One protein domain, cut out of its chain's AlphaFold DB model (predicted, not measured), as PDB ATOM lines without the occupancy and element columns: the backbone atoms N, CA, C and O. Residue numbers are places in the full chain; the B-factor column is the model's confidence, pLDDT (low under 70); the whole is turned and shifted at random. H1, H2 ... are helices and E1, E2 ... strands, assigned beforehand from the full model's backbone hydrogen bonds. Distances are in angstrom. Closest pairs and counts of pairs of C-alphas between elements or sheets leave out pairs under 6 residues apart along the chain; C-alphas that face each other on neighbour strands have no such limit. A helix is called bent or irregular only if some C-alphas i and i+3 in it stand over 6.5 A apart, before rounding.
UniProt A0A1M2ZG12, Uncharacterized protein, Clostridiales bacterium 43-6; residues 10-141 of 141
ATOM      1  N   CYS A  10       2.718  28.530   0.089       98.44
ATOM      2  CA  CYS A  10       3.447  28.881  -1.126       98.44
ATOM      3  C   CYS A  10       2.487  29.244  -2.265       98.44
ATOM      4  O   CYS A  10       1.459  28.597  -2.459       98.44
ATOM      5  N   CYS A  11       2.822  30.275  -3.034       98.31
ATOM      6  CA  CYS A  11       2.128  30.639  -4.263       98.31
ATOM      7  C   CYS A  11       3.010  30.431  -5.499       98.31
ATOM      8  O   CYS A  11       4.216  30.198  -5.397       98.31
ATOM      9  N   PHE A  12       2.412  30.560  -6.681       97.75
ATOM     10  CA  PHE A  12       3.123  30.463  -7.953       97.75
ATOM     11  C   PHE A  12       2.965  31.748  -8.760       97.75
ATOM     12  O   PHE A  12       1.944  32.434  -8.693       97.75
ATOM     13  N   SER A  13       4.002  32.079  -9.522       94.69
ATOM     14  CA  SER A  13       3.985  33.175 -10.486       94.69
ATOM     15  C   SER A  13       4.764  32.756 -11.721       94.69
ATOM     16  O   SER A  13       5.879  32.255 -11.617       94.69
ATOM     17  N   GLY A  14       4.192  32.932 -12.904       93.44
ATOM     18  CA  GLY A  14       4.849  32.500 -14.126       93.44
ATOM     19  C   GLY A  14       4.063  32.837 -15.385       93.44
ATOM     20  O   GLY A  14       3.065  33.557 -15.319       93.44
ATOM     21  N   PRO A  15       4.519  32.339 -16.541       91.19
ATOM     22  CA  PRO A  15       3.949  32.686 -17.832       91.19
ATOM     23  C   PRO A  15       2.503  32.198 -17.999       91.19
ATOM     24  O   PRO A  15       2.150  31.065 -17.655       91.19
ATOM     25  N   LYS A  16       1.682  33.046 -18.633       89.25
ATOM     26  CA  LYS A  16       0.302  32.727 -19.033       89.25
ATOM     27  C   LYS A  16       0.232  31.592 -20.056       89.25
ATOM     28  O   LYS A  16      -0.710  30.804 -20.033       89.25
ATOM     29  N   HIS A  17       1.236  31.507 -20.924       89.56
ATOM     30  CA  HIS A  17       1.347  30.526 -21.997       89.56
ATOM     31  C   HIS A  17       2.743  29.911 -21.991       89.56
ATOM     32  O   HIS A  17       3.724  30.630 -21.822       89.56
ATOM     33  N   MET A  18       2.824  28.601 -22.206       89.00
ATOM     34  CA  MET A  18       4.078  27.878 -22.393       89.00
ATOM     35  C   MET A  18       3.946  26.958 -23.603       89.00
ATOM     36  O   MET A  18       2.882  26.399 -23.872       89.00
ATOM     37  N   THR A  19       5.032  26.816 -24.344       90.62
ATOM     38  CA  THR A  19       5.194  25.780 -25.362       90.62
ATOM     39  C   THR A  19       5.442  24.425 -24.699       90.62
ATOM     40  O   THR A  19       5.869  24.343 -23.546       90.62
ATOM     41  N   LYS A  20       5.237  23.332 -25.442       88.94
ATOM     42  CA  LYS A  20       5.517  21.974 -24.940       88.94
ATOM     43  C   LYS A  20       6.983  21.781 -24.541       88.94
ATOM     44  O   LYS A  20       7.265  21.070 -23.578       88.94
ATOM     45  N   ASP A  21       7.906  22.419 -25.255       90.88
ATOM     46  CA  ASP A  21       9.336  22.337 -24.955       90.88
ATOM     47  C   ASP A  21       9.675  23.052 -23.643       90.88
ATOM     48  O   ASP A  21      10.450  22.538 -22.835       90.88
ATOM     49  N   GLU A  22       9.068  24.216 -23.399       90.94
ATOM     50  CA  GLU A  22       9.196  24.940 -22.130       90.94
ATOM     51  C   GLU A  22       8.594  24.134 -20.977       90.94
ATOM     52  O   GLU A  22       9.265  23.925 -19.965       90.94
ATOM     53  N   GLU A  23       7.385  23.590 -21.150       90.25
ATOM     54  CA  GLU A  23       6.763  22.692 -20.171       90.25
ATOM     55  C   GLU A  23       7.681  21.512 -19.838       90.25
ATOM     56  O   GLU A  23       7.943  21.242 -18.666       90.25
ATOM     57  N   HIS A  24       8.224  20.833 -20.850       90.81
ATOM     58  CA  HIS A  24       9.107  19.686 -20.653       90.81
ATOM     59  C   HIS A  24      10.369  20.058 -19.860       90.81
ATOM     60  O   HIS A  24      10.736  19.359 -18.910       90.81
ATOM     61  N   ARG A  25      11.009  21.182 -20.206       91.44
ATOM     62  CA  ARG A  25      12.226  21.672 -19.539       91.44
ATOM     63  C   ARG A  25      11.974  22.065 -18.084       91.44
ATOM     64  O   ARG A  25      12.800  21.784 -17.216       91.44
ATOM     65  N   ILE A  26      10.844  22.713 -17.811       93.88
ATOM     66  CA  ILE A  26      10.546  23.312 -16.504       93.88
ATOM     67  C   ILE A  26       9.906  22.291 -15.556       93.88
ATOM     68  O   ILE A  26      10.170  22.320 -14.354       93.88
ATOM     69  N   SER A  27       9.115  21.349 -16.074       94.56
ATOM     70  CA  SER A  27       8.268  20.444 -15.285       94.56
ATOM     71  C   SER A  27       9.033  19.653 -14.220       94.56
ATOM     72  O   SER A  27       8.628  19.642 -13.055       94.56
ATOM     73  N   LYS A  28      10.175  19.041 -14.572       95.56
ATOM     74  CA  LYS A  28      10.982  18.274 -13.607       95.56
ATOM     75  C   LYS A  28      11.529  19.165 -12.492       95.56
ATOM     76  O   LYS A  28      11.481  18.786 -11.324       95.56
ATOM     77  N   ARG A  29      12.029  20.354 -12.845       95.88
ATOM     78  CA  ARG A  29      12.565  21.310 -11.870       95.88
ATOM     79  C   ARG A  29      11.458  21.820 -10.952       95.88
ATOM     80  O   ARG A  29      11.661  21.854  -9.747       95.88
ATOM     81  N   LEU A  30      10.282  22.126 -11.503       97.62
ATOM     82  CA  LEU A  30       9.127  22.584 -10.731       97.62
ATOM     83  C   LEU A  30       8.707  21.538  -9.703       97.62
ATOM     84  O   LEU A  30       8.559  21.867  -8.530       97.62
ATOM     85  N   LYS A  31       8.571  20.277 -10.126       98.06
ATOM     86  CA  LYS A  31       8.236  19.172  -9.225       98.06
ATOM     87  C   LYS A  31       9.234  19.073  -8.067       98.06
ATOM     88  O   LYS A  31       8.814  19.027  -6.916       98.06
ATOM     89  N   ASN A  32      10.534  19.067  -8.368       98.00
ATOM     90  CA  ASN A  32      11.578  18.959  -7.347       98.00
ATOM     91  C   ASN A  32      11.522  20.132  -6.358       98.00
ATOM     92  O   ASN A  32      11.568  19.913  -5.153       98.00
ATOM     93  N   THR A  33      11.349  21.360  -6.852       98.31
ATOM     94  CA  THR A  33      11.228  22.553  -6.003       98.31
ATOM     95  C   THR A  33       9.987  22.500  -5.104       98.31
ATOM     96  O   THR A  33      10.060  22.870  -3.934       98.31
ATOM     97  N   ILE A  34       8.852  22.004  -5.609       98.56
ATOM     98  CA  ILE A  34       7.650  21.785  -4.790       98.56
ATOM     99  C   ILE A  34       7.937  20.751  -3.690       98.56
ATOM    100  O   ILE A  34       7.646  21.009  -2.526       98.56
ATOM    101  N   GLU A  35       8.538  19.605  -4.028       98.31
ATOM    102  CA  GLU A  35       8.895  18.565  -3.050       98.31
ATOM    103  C   GLU A  35       9.873  19.077  -1.977       98.31
ATOM    104  O   GLU A  35       9.740  18.726  -0.807       98.31
ATOM    105  N   GLU A  36      10.843  19.914  -2.350       98.12
ATOM    106  CA  GLU A  36      11.781  20.546  -1.413       98.12
ATOM    107  C   GLU A  36      11.069  21.463  -0.415       98.12
ATOM    108  O   GLU A  36      11.364  21.395   0.778       98.12
ATOM    109  N   LEU A  37      10.108  22.276  -0.867       98.12
ATOM    110  CA  LEU A  37       9.301  23.110   0.029       98.12
ATOM    111  C   LEU A  37       8.395  22.274   0.938       98.12
ATOM    112  O   LEU A  37       8.281  22.579   2.126       98.12
ATOM    113  N   ILE A  38       7.805  21.193   0.419       97.75
ATOM    114  CA  ILE A  38       7.004  20.266   1.232       97.75
ATOM    115  C   ILE A  38       7.851  19.676   2.363       97.75
ATOM    116  O   ILE A  38       7.435  19.688   3.520       97.75
ATOM    117  N   LYS A  39       9.074  19.225   2.059       96.31
ATOM    118  CA  LYS A  39      10.016  18.696   3.062       96.31
ATOM    119  C   LYS A  39      10.447  19.741   4.096       96.31
ATOM    120  O   LYS A  39      10.823  19.371   5.203       96.31
ATOM    121  N   GLN A  40      10.377  21.026   3.754       95.38
ATOM    122  CA  GLN A  40      10.623  22.148   4.667       95.38
ATOM    123  C   GLN A  40       9.382  22.554   5.486       95.38
ATOM    124  O   GLN A  40       9.452  23.500   6.267       95.38
ATOM    125  N   GLY A  41       8.255  21.850   5.338       95.25
ATOM    126  CA  GLY A  41       7.033  22.077   6.114       95.25
ATOM    127  C   GLY A  41       5.980  22.948   5.424       95.25
ATOM    128  O   GLY A  41       4.969  23.278   6.044       95.25
ATOM    129  N   VAL A  42       6.168  23.312   4.150       97.31
ATOM    130  CA  VAL A  42       5.125  23.989   3.364       97.31
ATOM    131  C   VAL A  42       4.066  22.973   2.954       97.31
ATOM    132  O   VAL A  42       4.306  22.108   2.115       97.31
ATOM    133  N   THR A  43       2.871  23.089   3.520       96.25
ATOM    134  CA  THR A  43       1.768  22.160   3.230       96.25
ATOM    135  C   THR A  43       0.641  22.796   2.431       96.25
ATOM    136  O   THR A  43      -0.183  22.067   1.895       96.25
ATOM    137  N   HIS A  44       0.587  24.125   2.306       97.94
ATOM    138  CA  HIS A  44      -0.503  24.821   1.619       97.94
ATOM    139  C   HIS A  44      -0.005  25.554   0.379       97.94
ATOM    140  O   HIS A  44       0.997  26.266   0.421       97.94
ATOM    141  N   PHE A  45      -0.727  25.391  -0.727       98.56
ATOM    142  CA  PHE A  45      -0.330  25.904  -2.029       98.56
ATOM    143  C   PHE A  45      -1.484  26.627  -2.721       98.56
ATOM    144  O   PHE A  45      -2.540  26.036  -2.941       98.56
ATOM    145  N   ASN A  46      -1.264  27.886  -3.101       98.31
ATOM    146  CA  ASN A  46      -2.207  28.689  -3.877       98.31
ATOM    147  C   ASN A  46      -1.783  28.718  -5.349       98.31
ATOM    148  O   ASN A  46      -0.686  29.188  -5.651       98.31
ATOM    149  N   THR A  47      -2.648  28.282  -6.265       97.50
ATOM    150  CA  THR A  47      -2.386  28.338  -7.715       97.50
ATOM    151  C   THR A  47      -3.460  29.135  -8.454       97.50
ATOM    152  O   THR A  47      -4.576  29.317  -7.962       97.50
ATOM    153  N   GLY A  48      -3.116  29.626  -9.643       95.25
ATOM    154  CA  GLY A  48      -4.006  30.318 -10.575       95.25
ATOM    155  C   GLY A  48      -4.248  29.597 -11.902       95.25
ATOM    156  O   GLY A  48      -3.978  28.415 -12.071       95.25
ATOM    157  N   ILE A  49      -4.758  30.338 -12.884       93.00
ATOM    158  CA  ILE A  49      -5.206  29.779 -14.172       93.00
ATOM    159  C   ILE A  49      -4.171  29.858 -15.294       93.00
ATOM    160  O   ILE A  49      -4.453  29.412 -16.406       93.00
ATOM    161  N   ASP A  50      -3.008  30.448 -15.045       92.25
ATOM    162  CA  ASP A  50      -1.969  30.547 -16.064       92.25
ATOM    163  C   ASP A  50      -1.325  29.178 -16.307       92.25
ATOM    164  O   ASP A  50      -1.410  28.281 -15.467       92.25
ATOM    165  N   ALA A  51      -0.694  28.991 -17.470       92.56
ATOM    166  CA  ALA A  51      -0.105  27.703 -17.836       92.56
ATOM    167  C   ALA A  51       0.856  27.176 -16.753       92.56
ATOM    168  O   ALA A  51       0.812  25.995 -16.400       92.56
ATOM    169  N   PHE A  52       1.691  28.053 -16.183       95.00
ATOM    170  CA  PHE A  52       2.626  27.671 -15.124       95.00
ATOM    171  C   PHE A  52       1.918  27.249 -13.830       95.00
ATOM    172  O   PHE A  52       2.243  26.209 -13.255       95.00
ATOM    173  N   ASP A  53       0.910  28.014 -13.408       95.75
ATOM    174  CA  ASP A  53       0.089  27.702 -12.238       95.75
ATOM    175  C   ASP A  53      -0.641  26.351 -12.388       95.75
ATOM    176  O   ASP A  53      -0.693  25.544 -11.458       95.75
ATOM    177  N   GLN A  54      -1.189  26.078 -13.574       94.88
ATOM    178  CA  GLN A  54      -1.870  24.820 -13.878       94.88
ATOM    179  C   GLN A  54      -0.906  23.626 -13.861       94.88
ATOM    180  O   GLN A  54      -1.231  22.581 -13.291       94.88
ATOM    181  N   MET A  55       0.299  23.783 -14.422       95.81
ATOM    182  CA  MET A  55       1.356  22.770 -14.339       95.81
ATOM    183  C   MET A  55       1.733  22.477 -12.878       95.81
ATOM    184  O   MET A  55       1.863  21.310 -12.501       95.81
ATOM    185  N   ALA A  56       1.848  23.511 -12.037       97.94
ATOM    186  CA  ALA A  56       2.065  23.349 -10.600       97.94
ATOM    187  C   ALA A  56       0.909  22.596  -9.923       97.94
ATOM    188  O   ALA A  56       1.153  21.660  -9.160       97.94
ATOM    189  N   GLY A  57      -0.340  22.939 -10.255       98.12
ATOM    190  CA  GLY A  57      -1.536  22.255  -9.756       98.12
ATOM    191  C   GLY A  57      -1.521  20.752 -10.047       98.12
ATOM    192  O   GLY A  57      -1.756  19.946  -9.147       98.12
ATOM    193  N   VAL A  58      -1.162  20.352 -11.272       98.06
ATOM    194  CA  VAL A  58      -1.034  18.930 -11.647       98.06
ATOM    195  C   VAL A  58       0.029  18.217 -10.812       98.06
ATOM    196  O   VAL A  58      -0.212  17.102 -10.343       98.06
ATOM    197  N   HIS A  59       1.197  18.836 -10.611       98.50
ATOM    198  CA  HIS A  59       2.252  18.258  -9.774       98.50
ATOM    199  C   HIS A  59       1.795  18.100  -8.329       98.50
ATOM    200  O   HIS A  59       1.932  17.011  -7.779       98.50
ATOM    201  N   LEU A  60       1.188  19.131  -7.742       98.62
ATOM    202  CA  LEU A  60       0.667  19.084  -6.374       98.62
ATOM    203  C   LEU A  60      -0.354  17.961  -6.193       98.62
ATOM    204  O   LEU A  60      -0.232  17.177  -5.258       98.62
ATOM    205  N   ILE A  61      -1.307  17.815  -7.121       98.50
ATOM    206  CA  ILE A  61      -2.304  16.735  -7.081       98.50
ATOM    207  C   ILE A  61      -1.634  15.356  -7.080       98.50
ATOM    208  O   ILE A  61      -2.039  14.486  -6.314       98.50
ATOM    209  N   ARG A  62      -0.601  15.148  -7.905       97.88
ATOM    210  CA  ARG A  62       0.142  13.874  -7.950       97.88
ATOM    211  C   ARG A  62       0.961  13.634  -6.684       97.88
ATOM    212  O   ARG A  62       1.068  12.500  -6.228       97.88
ATOM    213  N   LEU A  63       1.542  14.692  -6.125       98.00
ATOM    214  CA  LEU A  63       2.379  14.624  -4.930       98.00
ATOM    215  C   LEU A  63       1.582  14.300  -3.667       98.00
ATOM    216  O   LEU A  63       2.146  13.692  -2.763       98.00
ATOM    217  N   LYS A  64       0.279  14.600  -3.619       97.25
ATOM    218  CA  LYS A  64      -0.592  14.238  -2.486       97.25
ATOM    219  C   LYS A  64      -0.566  12.750  -2.129       97.25
ATOM    220  O   LYS A  64      -0.728  12.418  -0.963       97.25
ATOM    221  N   THR A  65      -0.318  11.855  -3.091       96.56
ATOM    222  CA  THR A  65      -0.176  10.415  -2.807       96.56
ATOM    223  C   THR A  65       1.006  10.127  -1.877       96.56
ATOM    224  O   THR A  65       0.914   9.249  -1.026       96.56
ATOM    225  N   ALA A  66       2.110  10.863  -2.030       97.69
ATOM    226  CA  ALA A  66       3.300  10.735  -1.187       97.69
ATOM    227  C   ALA A  66       3.278  11.689   0.020       97.69
ATOM    228  O   ALA A  66       3.908  11.407   1.035       97.69
ATOM    229  N   TYR A  67       2.550  12.803  -0.087       97.44
ATOM    230  CA  TYR A  67       2.463  13.848   0.930       97.44
ATOM    231  C   TYR A  67       0.987  14.190   1.223       97.44
ATOM    232  O   TYR A  67       0.487  15.211   0.740       97.44
ATOM    233  N   PRO A  68       0.266  13.361   2.006       96.25
ATOM    234  CA  PRO A  68      -1.181  13.497   2.209       96.25
ATOM    235  C   PRO A  68      -1.625  14.795   2.891       96.25
ATOM    236  O   PRO A  68      -2.794  15.161   2.793       96.25
ATOM    237  N   ASP A  69      -0.715  15.507   3.559       95.50
ATOM    238  CA  ASP A  69      -0.992  16.789   4.222       95.50
ATOM    239  C   ASP A  69      -0.944  17.991   3.272       95.50
ATOM    240  O   ASP A  69      -1.347  19.091   3.647       95.50
ATOM    241  N   VAL A  70      -0.499  17.793   2.027       97.38
ATOM    242  CA  VAL A  70      -0.495  18.846   1.010       97.38
ATOM    243  C   VAL A  70      -1.926  19.262   0.676       97.38
ATOM    244  O   VAL A  70      -2.798  18.433   0.401       97.38
ATOM    245  N   ARG A  71      -2.159  20.573   0.675       98.00
ATOM    246  CA  ARG A  71      -3.415  21.224   0.314       98.00
ATOM    247  C   ARG A  71      -3.192  22.176  -0.855       98.00
ATOM    248  O   ARG A  71      -2.296  23.015  -0.830       98.00
ATOM    249  N   LEU A  72      -4.030  22.039  -1.873       98.44
ATOM    250  CA  LEU A  72      -4.089  22.846  -3.081       98.44
ATOM    251  C   LEU A  72      -5.357  23.706  -3.053       98.44
ATOM    252  O   LEU A  72      -6.471  23.185  -3.145       98.44
ATOM    253  N   ASN A  73      -5.166  25.019  -2.984       98.19
ATOM    254  CA  ASN A  73      -6.193  26.026  -3.202       98.19
ATOM    255  C   ASN A  73      -6.066  26.578  -4.626       98.19
ATOM    256  O   ASN A  73      -5.066  27.209  -4.978       98.19
ATOM    257  N   PHE A  74      -7.086  26.345  -5.444       97.38
ATOM    258  CA  PHE A  74      -7.150  26.848  -6.808       97.38
ATOM    259  C   PHE A  74      -7.944  28.151  -6.833       97.38
ATOM    260  O   PHE A  74      -9.134  28.172  -6.522       97.38
ATOM    261  N   VAL A  75      -7.290  29.254  -7.182       96.69
ATOM    262  CA  VAL A  75      -7.911  30.577  -7.246       96.69
ATOM    263  C   VAL A  75      -8.288  30.871  -8.690       96.69
ATOM    264  O   VAL A  75      -7.418  30.979  -9.555       96.69
ATOM    265  N   ILE A  76      -9.578  31.047  -8.965       94.25
ATOM    266  CA  ILE A  76     -10.092  31.372 -10.300       94.25
ATOM    267  C   ILE A  76     -10.726  32.771 -10.312       94.25
ATOM    268  O   ILE A  76     -11.333  33.185  -9.319       94.25
ATOM    269  N   PRO A  77     -10.601  33.524 -11.419       92.56
ATOM    270  CA  PRO A  77     -11.118  34.888 -11.493       92.56
ATOM    271  C   PRO A  77     -12.656  34.900 -11.536       92.56
ATOM    272  O   PRO A  77     -13.306  35.730 -10.908       92.56
ATOM    273  N   CYS A  78     -13.256  33.941 -12.238       88.88
ATOM    274  CA  CYS A  78     -14.701  33.786 -12.325       88.88
ATOM    275  C   CYS A  78     -15.094  32.387 -12.803       88.88
ATOM    276  O   CYS A  78     -14.266  31.653 -13.345       88.88
ATOM    277  N   LEU A  79     -16.372  32.041 -12.630       79.81
ATOM    278  CA  LEU A  79     -16.985  30.783 -13.090       79.81
ATOM    279  C   LEU A  79     -17.341  30.799 -14.592       79.81
ATOM    280  O   LEU A  79     -18.228  30.080 -15.048       79.81
ATOM    281  N   ASP A  80     -16.674  31.648 -15.370       71.56
ATOM    282  CA  ASP A  80     -17.008  31.906 -16.766       71.56
ATOM    283  C   ASP A  80     -16.659  30.715 -17.677       71.56
ATOM    284  O   ASP A  80     -15.562  30.145 -17.620       71.56
ATOM    285  N   ARG A  81     -17.583  30.397 -18.594       61.00
ATOM    286  CA  ARG A  81     -17.451  29.316 -19.579       61.00
ATOM    287  C   ARG A  81     -16.231  29.441 -20.492       61.00
ATOM    288  O   ARG A  81     -15.765  28.439 -21.027       61.00
ATOM    289  N   ARG A  82     -15.651  30.637 -20.641       66.00
ATOM    290  CA  ARG A  82     -14.377  30.862 -21.352       66.00
ATOM    291  C   ARG A  82     -13.219  30.056 -20.767       66.00
ATOM    292  O   ARG A  82     -12.244  29.779 -21.474       66.00
ATOM    293  N   TYR A  83     -13.298  29.659 -19.498       60.62
ATOM    294  CA  TYR A  83     -12.307  28.810 -18.834       60.62
ATOM    295  C   TYR A  83     -12.721  27.339 -18.723       60.62
ATOM    296  O   TYR A  83     -11.854  26.506 -18.489       60.62
ATOM    297  N   THR A  84     -13.981  27.003 -19.010       53.09
ATOM    298  CA  THR A  84     -14.521  25.637 -18.988       53.09
ATOM    299  C   THR A  84     -14.723  24.927 -20.352       53.09
ATOM    300  O   THR A  84     -15.484  23.960 -20.353       53.09
ATOM    301  N   PRO A  85     -14.149  25.314 -21.522       51.28
ATOM    302  CA  PRO A  85     -14.385  24.548 -22.753       51.28
ATOM    303  C   PRO A  85     -13.880  23.106 -22.632       51.28
ATOM    304  O   PRO A  85     -12.897  22.856 -21.924       51.28
ATOM    305  N   GLU A  86     -14.465  22.180 -23.398       50.06
ATOM    306  CA  GLU A  86     -14.069  20.762 -23.419       50.06
ATOM    307  C   GLU A  86     -12.571  20.553 -23.751       50.06
ATOM    308  O   GLU A  86     -11.985  19.532 -23.399       50.06
ATOM    309  N   ASN A  87     -11.911  21.564 -24.328       51.38
ATOM    310  CA  ASN A  87     -10.488  21.564 -24.677       51.38
ATOM    311  C   ASN A  87      -9.528  22.002 -23.549       51.38
ATOM    312  O   ASN A  87      -8.318  22.057 -23.774       51.38
ATOM    313  N   LYS A  88     -10.008  22.311 -22.335       77.56
ATOM    314  CA  LYS A  88      -9.151  22.697 -21.193       77.56
ATOM    315  C   LYS A  88      -9.012  21.580 -20.158       77.56
ATOM    316  O   LYS A  88      -9.289  21.766 -18.975       77.56
ATOM    317  N   PHE A  89      -8.536  20.417 -20.610       85.69
ATOM    318  CA  PHE A  89      -8.368  19.222 -19.773       85.69
ATOM    319  C   PHE A  89      -7.606  19.497 -18.467       85.69
ATOM    320  O   PHE A  89      -8.069  19.100 -17.403       85.69
ATOM    321  N   ILE A  90      -6.477  20.214 -18.525       89.31
ATOM    322  CA  ILE A  90      -5.660  20.495 -17.333       89.31
ATOM    323  C   ILE A  90      -6.402  21.397 -16.343       89.31
ATOM    324  O   ILE A  90      -6.436  21.087 -15.155       89.31
ATOM    325  N   TYR A  91      -7.043  22.462 -16.823       91.25
ATOM    326  CA  TYR A  91      -7.835  23.352 -15.977       91.25
ATOM    327  C   TYR A  91      -8.943  22.580 -15.259       91.25
ATOM    328  O   TYR A  91      -9.030  22.644 -14.037       91.25
ATOM    329  N   ASN A  92      -9.738  21.798 -15.999       90.56
ATOM    330  CA  ASN A  92     -10.830  21.006 -15.428       90.56
ATOM    331  C   ASN A  92     -10.302  19.935 -14.463       90.56
ATOM    332  O   ASN A  92     -10.889  19.701 -13.410       90.56
ATOM    333  N   PHE A  93      -9.168  19.308 -14.785       93.25
ATOM    334  CA  PHE A  93      -8.509  18.355 -13.900       93.25
ATOM    335  C   PHE A  93      -8.112  19.004 -12.570       93.25
ATOM    336  O   PHE A  93      -8.408  18.447 -11.514       93.25
ATOM    337  N   VAL A  94      -7.485  20.184 -12.607       95.06
ATOM    338  CA  VAL A  94      -7.095  20.921 -11.396       95.06
ATOM    339  C   VAL A  94      -8.326  21.390 -10.626       95.06
ATOM    340  O   VAL A  94      -8.411  21.151  -9.424       95.06
ATOM    341  N   LEU A  95      -9.310  21.969 -11.317       93.38
ATOM    342  CA  LEU A  95     -10.574  22.427 -10.743       93.38
ATOM    343  C   LEU A  95     -11.274  21.321  -9.941       93.38
ATOM    344  O   LEU A  95     -11.691  21.553  -8.812       93.38
ATOM    345  N   CYS A  96     -11.356  20.109 -10.494       93.50
ATOM    346  CA  CYS A  96     -12.036  18.974  -9.867       93.50
ATOM    347  C   CYS A  96     -11.233  18.283  -8.751       93.50
ATOM    348  O   CYS A  96     -11.781  17.427  -8.056       93.50
ATOM    349  N   LYS A  97      -9.930  18.559  -8.618       96.81
ATOM    350  CA  LYS A  97      -9.020  17.847  -7.695       96.81
ATOM    351  C   LYS A  97      -8.353  18.753  -6.656       96.81
ATOM    352  O   LYS A  97      -7.639  18.251  -5.779       96.81
ATOM    353  N   ALA A  98      -8.547  20.064  -6.754       97.31
ATOM    354  CA  ALA A  98      -8.162  21.008  -5.716       97.31
ATOM    355  C   ALA A  98      -8.951  20.732  -4.426       97.31
ATOM    356  O   ALA A  98     -10.109  20.325  -4.477       97.31
ATOM    357  N   ASP A  99      -8.326  20.952  -3.267       98.31
ATOM    358  CA  ASP A  99      -9.012  20.792  -1.975       98.31
ATOM    359  C   ASP A  99      -9.908  21.993  -1.681       98.31
ATOM    360  O   ASP A  99     -10.874  21.900  -0.930       98.31
ATOM    361  N   THR A 100      -9.567  23.154  -2.241       97.31
ATOM    362  CA  THR A 100     -10.353  24.376  -2.109       97.31
ATOM    363  C   THR A 100     -10.381  25.118  -3.434       97.31
ATOM    364  O   THR A 100      -9.371  25.213  -4.132       97.31
ATOM    365  N   LEU A 101     -11.554  25.653  -3.765       95.81
ATOM    366  CA  LEU A 101     -11.766  26.527  -4.907       95.81
ATOM    367  C   LEU A 101     -12.098  27.932  -4.402       95.81
ATOM    368  O   LEU A 101     -13.120  28.139  -3.751       95.81
ATOM    369  N   SER A 102     -11.249  28.900  -4.730       95.38
ATOM    370  CA  SER A 102     -11.460  30.311  -4.411       95.38
ATOM    371  C   SER A 102     -11.907  31.061  -5.660       95.38
ATOM    372  O   SER A 102     -11.115  31.282  -6.573       95.38
ATOM    373  N   VAL A 103     -13.168  31.486  -5.701       94.31
ATOM    374  CA  VAL A 103     -13.721  32.267  -6.818       94.31
ATOM    375  C   VAL A 103     -13.657  33.758  -6.484       94.31
ATOM    376  O   VAL A 103     -14.074  34.176  -5.401       94.31
ATOM    377  N   VAL A 104     -13.111  34.574  -7.389       94.12
ATOM    378  CA  VAL A 104     -13.048  36.032  -7.190       94.12
ATOM    379  C   VAL A 104     -14.404  36.693  -7.413       94.12
ATOM    380  O   VAL A 104     -14.864  37.410  -6.525       94.12
ATOM    381  N   SER A 105     -15.035  36.439  -8.560       90.31
ATOM    382  CA  SER A 105     -16.338  36.991  -8.942       90.31
ATOM    383  C   SER A 105     -17.211  35.930  -9.615       90.31
ATOM    384  O   SER A 105     -16.709  34.977 -10.207       90.31
ATOM    385  N   ALA A 106     -18.534  36.081  -9.560       85.19
ATOM    386  CA  ALA A 106     -19.439  35.225 -10.329       85.19
ATOM    387  C   ALA A 106     -19.354  35.510 -11.841       85.19
ATOM    388  O   ALA A 106     -19.510  34.599 -12.653       85.19
ATOM    389  N   ILE A 107     -19.083  36.766 -12.206       83.50
ATOM    390  CA  ILE A 107     -19.074  37.264 -13.582       83.50
ATOM    391  C   ILE A 107     -17.675  37.780 -13.900       83.50
ATOM    392  O   ILE A 107     -17.003  38.358 -13.046       83.50
ATOM    393  N   TYR A 108     -17.228  37.560 -15.130       83.44
ATOM    394  CA  TYR A 108     -15.969  38.123 -15.588       83.44
ATOM    395  C   TYR A 108     -16.047  39.640 -15.751       83.44
ATOM    396  O   TYR A 108     -16.907  40.155 -16.464       83.44
ATOM    397  N   ASP A 109     -15.032  40.310 -15.225       81.81
ATOM    398  CA  ASP A 109     -14.617  41.655 -15.605       81.81
ATOM    399  C   ASP A 109     -13.075  41.737 -15.589       81.81
ATOM    400  O   ASP A 109     -12.390  40.785 -15.212       81.81
ATOM    401  N   GLU A 110     -12.478  42.845 -16.024       81.19
ATOM    402  CA  GLU A 110     -11.009  42.968 -16.010       81.19
ATOM    403  C   GLU A 110     -10.432  42.999 -14.586       81.19
ATOM    404  O   GLU A 110      -9.315  42.533 -14.342       81.19
ATOM    405  N   THR A 111     -11.211  43.481 -13.616       89.50
ATOM    406  CA  THR A 111     -10.776  43.615 -12.222       89.50
ATOM    407  C   THR A 111     -10.614  42.256 -11.542       89.50
ATOM    408  O   THR A 111      -9.700  42.076 -10.734       89.50
ATOM    409  N   CYS A 112     -11.417  41.256 -11.927       90.62
ATOM    410  CA  CYS A 112     -11.371  39.925 -11.330       90.62
ATOM    411  C   CYS A 112     -10.057  39.186 -11.629       90.62
ATOM    412  O   CYS A 112      -9.593  38.404 -10.800       90.62
ATOM    413  N   MET A 113      -9.405  39.477 -12.762       87.25
ATOM    414  CA  MET A 113      -8.092  38.920 -13.114       87.25
ATOM    415  C   MET A 113      -6.979  39.482 -12.221       87.25
ATOM    416  O   MET A 113      -6.152  38.731 -11.701       87.25
ATOM    417  N   ALA A 114      -6.964  40.800 -12.012       91.44
ATOM    418  CA  ALA A 114      -5.988  41.446 -11.136       91.44
ATOM    419  C   ALA A 114      -6.179  41.008  -9.674       91.44
ATOM    420  O   ALA A 114      -5.221  40.649  -8.983       91.44
ATOM    421  N   GLU A 115      -7.432  40.952  -9.222       94.56
ATOM    422  CA  GLU A 115      -7.784  40.486  -7.884       94.56
ATOM    423  C   GLU A 115      -7.441  39.003  -7.680       94.56
ATOM    424  O   GLU A 115      -6.965  38.628  -6.610       94.56
ATOM    425  N   GLN A 116      -7.593  38.156  -8.702       94.69
ATOM    426  CA  GLN A 116      -7.144  36.763  -8.651       94.69
ATOM    427  C   GLN A 116      -5.648  36.676  -8.347       94.69
ATOM    428  O   GLN A 116      -5.253  35.985  -7.406       94.69
ATOM    429  N   LYS A 117      -4.815  37.395  -9.108       93.00
ATOM    430  CA  LYS A 117      -3.362  37.410  -8.897       93.00
ATOM    431  C   LYS A 117      -3.000  37.905  -7.501       93.00
ATOM    432  O   LYS A 117      -2.159  37.296  -6.844       93.00
ATOM    433  N   ARG A 118      -3.701  38.926  -7.004       94.94
ATOM    434  CA  ARG A 118      -3.541  39.408  -5.630       94.94
ATOM    435  C   ARG A 118      -3.906  38.343  -4.591       94.94
ATOM    436  O   ARG A 118      -3.191  38.191  -3.609       94.94
ATOM    437  N   ARG A 119      -5.003  37.599  -4.778       96.06
ATOM    438  CA  ARG A 119      -5.426  36.538  -3.842       96.06
ATOM    439  C   ARG A 119      -4.477  35.341  -3.825       96.06
ATOM    440  O   ARG A 119      -4.325  34.743  -2.767       96.06
ATOM    441  N   ILE A 120      -3.837  35.017  -4.951       95.81
ATOM    442  CA  ILE A 120      -2.859  33.921  -5.041       95.81
ATOM    443  C   ILE A 120      -1.660  34.176  -4.119       95.81
ATOM    444  O   ILE A 120      -1.275  33.287  -3.362       95.81
ATOM    445  N   SER A 121      -1.102  35.390  -4.141       95.00
ATOM    446  CA  SER A 121       0.065  35.755  -3.327       95.00
ATOM    447  C   SER A 121      -0.281  36.264  -1.927       95.00
ATOM    448  O   SER A 121       0.594  36.344  -1.064       95.00
ATOM    449  N   LYS A 122      -1.548  36.603  -1.660       93.31
ATOM    450  CA  LYS A 122      -1.976  37.103  -0.349       93.31
ATOM    451  C   LYS A 122      -1.676  36.072   0.744       93.31
ATOM    452  O   LYS A 122      -2.179  34.954   0.700       93.31
ATOM    453  N   ASN A 123      -0.935  36.501   1.767       91.19
ATOM    454  CA  ASN A 123      -0.520  35.690   2.919       91.19
ATOM    455  C   ASN A 123       0.363  34.477   2.572       91.19
ATOM    456  O   ASN A 123       0.517  33.599   3.419       91.19
ATOM    457  N   ALA A 124       0.922  34.407   1.361       95.62
ATOM    458  CA  ALA A 124       1.934  33.411   1.040       95.62
ATOM    459  C   ALA A 124       3.259  33.775   1.727       95.62
ATOM    460  O   ALA A 124       3.633  34.942   1.772       95.62
ATOM    461  N   ASP A 125       3.958  32.776   2.259       97.25
ATOM    462  CA  ASP A 125       5.298  32.915   2.840       97.25
ATOM    463  C   ASP A 125       6.391  32.668   1.785       97.25
ATOM    464  O   ASP A 125       7.527  33.121   1.924       97.25
ATOM    465  N   PHE A 126       6.046  31.939   0.719       98.12
ATOM    466  CA  PHE A 126       6.938  31.617  -0.389       98.12
ATOM    467  C   PHE A 126       6.253  31.836  -1.739       98.12
ATOM    468  O   PHE A 126       5.044  31.665  -1.877       98.12
ATOM    469  N   CYS A 127       7.043  32.141  -2.762       97.88
ATOM    470  CA  CYS A 127       6.615  32.160  -4.153       97.88
ATOM    471  C   CYS A 127       7.596  31.359  -5.008       97.88
ATOM    472  O   CYS A 127       8.787  31.675  -5.055       97.88
ATOM    473  N   ILE A 128       7.100  30.338  -5.707       98.00
ATOM    474  CA  ILE A 128       7.841  29.707  -6.798       98.00
ATOM    475  C   ILE A 128       7.568  30.527  -8.063       98.00
ATOM    476  O   ILE A 128       6.463  30.504  -8.607       98.00
ATOM    477  N   SER A 129       8.586  31.248  -8.528       95.94
ATOM    478  CA  SER A 129       8.511  32.107  -9.709       95.94
ATOM    479  C   SER A 129       9.216  31.480 -10.909       95.94
ATOM    480  O   SER A 129      10.311  30.923 -10.767       95.94
ATOM    481  N   CYS A 130       8.613  31.604 -12.091       93.25
ATOM    482  CA  CYS A 130       9.235  31.296 -13.370       93.25
ATOM    483  C   CYS A 130       9.267  32.529 -14.281       93.25
ATOM    484  O   CYS A 130       8.231  33.015 -14.728       93.25
ATOM    485  N   GLU A 131      10.474  33.009 -14.580       81.81
ATOM    486  CA  GLU A 131      10.728  34.140 -15.479       81.81
ATOM    487  C   GLU A 131      11.396  33.641 -16.768       81.81
ATOM    488  O   GLU A 131      12.233  32.730 -16.729       81.81
ATOM    489  N   ASN A 132      11.043  34.244 -17.910       69.56
ATOM    490  CA  ASN A 132      11.631  33.964 -19.232       69.56
ATOM    491  C   ASN A 132      11.648  32.469 -19.616       69.56
ATOM    492  O   ASN A 132      12.565  32.001 -20.290       69.56
ATOM    493  N   ASN A 133      10.659  31.707 -19.137       64.94
ATOM    494  CA  ASN A 133      10.390  30.306 -19.486       64.94
ATOM    495  C   ASN A 133      11.577  29.338 -19.308       64.94
ATOM    496  O   ASN A 133      11.658  28.306 -19.973       64.94
ATOM    497  N   SER A 134      12.529  29.660 -18.427       66.44
ATOM    498  CA  SER A 134      13.764  28.870 -18.303       66.44
ATOM    499  C   SER A 134      14.351  28.784 -16.891       66.44
ATOM    500  O   SER A 134      15.110  27.854 -16.608       66.44
ATOM    501  N   CYS A 135      13.958  29.662 -15.964       81.50
ATOM    502  CA  CYS A 135      14.479  29.649 -14.596       81.50
ATOM    503  C   CYS A 135      13.360  29.581 -13.556       81.50
ATOM    504  O   CYS A 135      12.478  30.431 -13.549       81.50
ATOM    505  N   ILE A 136      13.442  28.598 -12.651       92.69
ATOM    506  CA  ILE A 136      12.624  28.536 -11.431       92.69
ATOM    507  C   ILE A 136      13.420  29.113 -10.266       92.69
ATOM    508  O   ILE A 136      14.563  28.699 -10.034       92.69
ATOM    509  N   LYS A 137      12.795  30.026  -9.524       94.62
ATOM    510  CA  LYS A 137      13.320  30.621  -8.293       94.62
ATOM    511  C   LYS A 137      12.303  30.457  -7.169       94.62
ATOM    512  O   LYS A 137      11.103  30.552  -7.410       94.62
ATOM    513  N   VAL A 138      12.790  30.255  -5.951       96.88
ATOM    514  CA  VAL A 138      11.977  30.340  -4.734       96.88
ATOM    515  C   VAL A 138      12.266  31.683  -4.082       96.88
ATOM    516  O   VAL A 138      13.422  32.007  -3.820       96.88
ATOM    517  N   ILE A 139      11.221  32.462  -3.838       96.06
ATOM    518  CA  ILE A 139      11.280  33.763  -3.176       96.06
ATOM    519  C   ILE A 139      10.576  33.612  -1.832       96.06
ATOM    520  O   ILE A 139       9.471  33.082  -1.789       96.06
ATOM    521  N   LYS A 140      11.201  34.064  -0.744       94.88
ATOM    522  CA  LYS A 140      10.525  34.221   0.548       94.88
ATOM    523  C   LYS A 140       9.857  35.598   0.572       94.88
ATOM    524  O   LYS A 140      10.528  36.574   0.234       94.88
ATOM    525  N   LEU A 141       8.565  35.644   0.883       91.00
ATOM    526  CA  LEU A 141       7.738  36.857   0.872       91.00
ATOM    527  C   LEU A 141       7.676  37.536   2.245       91.00
ATOM    528  O   LEU A 141       7.933  36.852   3.265       91.00
TER     529      LEU A 141
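AT A GLANCE: This is residues 10 to 141 of the 141 residues of an uncharacterized protein of Clostridiales bacterium 43-6 (UniProt A0A1M2ZG12). A strongly twisted sheet of six strands runs through the middle of the domain, with H1, H2 and H3 in a layer over one face and the single helix H4 on the opposite face, near E3 and E4. The first four strands along the chain run parallel, with H1, H2 and H3 in turn between them, and a hairpin of E5 and E6 extends the sheet beside E1. The printed part has 132 residues with four named helices and six named strands, in the order E1, H1, E2, H2, E3, H3, E4, H4, E5, E6; its class is mixed, helices and strands. The sheet's order is E4, E3, E2, E1, E5, E6, and it is mixed, with only E5 and E6 antiparallel. The whole is compact and rounded, with a radius of gyration of the C-alphas of 13.9 A and spans of 38 by 31 by 28 A.

IN THESE COORDINATES: The sheet's strands are E4, residues 100 to 105; E3, residues 71 to 78 and 21.1 A long; E2, residues 42 to 47; E1, residues 10 to 13; E5, residues 126 to 131 and 15.8 A long; and E6, residues 135 to 140 and 16.3 A long. C-alpha 10, where E1 begins, is at (3.447, 28.881, -1.126), and C-alpha 140, where E6 ends, is at (10.525, 34.221, 0.548). The longest helix is H1, residues 20 to 39, 28.5 A from C-alpha 20 at (5.517, 21.974, -24.940) to C-alpha 39. H1 has a kink of 35 degrees near residue 27 and is only just irregular, with C-alphas 25 and 28 standing 6.9 A apart. H2 is residues 51 to 63, 18.5 A; H3 is residues 89 to 97, 12.2 A; H4 is residues 110 to 121, 18.3 A.

HOW THE PARTS SIT: E4 and E6 are the edge strands. Across E3 and E2, which are parallel, N 45 and O 71 are within hydrogen-bond range at 2.8 A. E4 and E3 are parallel, with N 102 and O 74 at 2.9 A. E2 and E1 are parallel, with N 46 and O 10 at 2.9 A, and E1 and E5 are parallel, with N 128 and O 11 at 2.9 A. E5 and E6 form an antiparallel hairpin, with N 129 and O 137 at 2.8 A. There are three strand-helix-strand units, each two parallel neighbour strands with a helix between them in the chain: E1, H1, E2; E2, H2, E3; and E3, H3, E4, each with a right-handed crossover. The domain has three layers, with helices on both faces of the sheet: H1, H2 and H3 on the same face and H4 on the opposite face. H2's height over the sheet is 8.6 A, and H3's is 10.4 A. H4's height is 4.0 A, only just enough not to stand at the sheet's level; its closest C-alphas to E3 are those of Cys 112 and Pro 77, 5.0 A apart. H1 and H2 touch at a steep tilt of 49 degrees, the same way, closest at the C-alphas of Lys 31 and His 59, 6.1 A. H2 and H3 touch at a steep tilt of 47 degrees, the same way, closest at the C-alphas of Gly 57 and Val 94, 5.9 A. H1 and H3 are apart. In H2 and H3 every O i to N i+4 pair is within hydrogen-bond range, in H1 14 of 16 and in H4 7 of 8.

THE WHOLE: The two C-alphas farthest apart are those of Ala 66 and Asp 109, 38.5 A. The printed part has no cut and no long link. Mean pLDDT of the printed part is 91.2, and confidence is under 70 at residues 81 to 87 and 132 to 134.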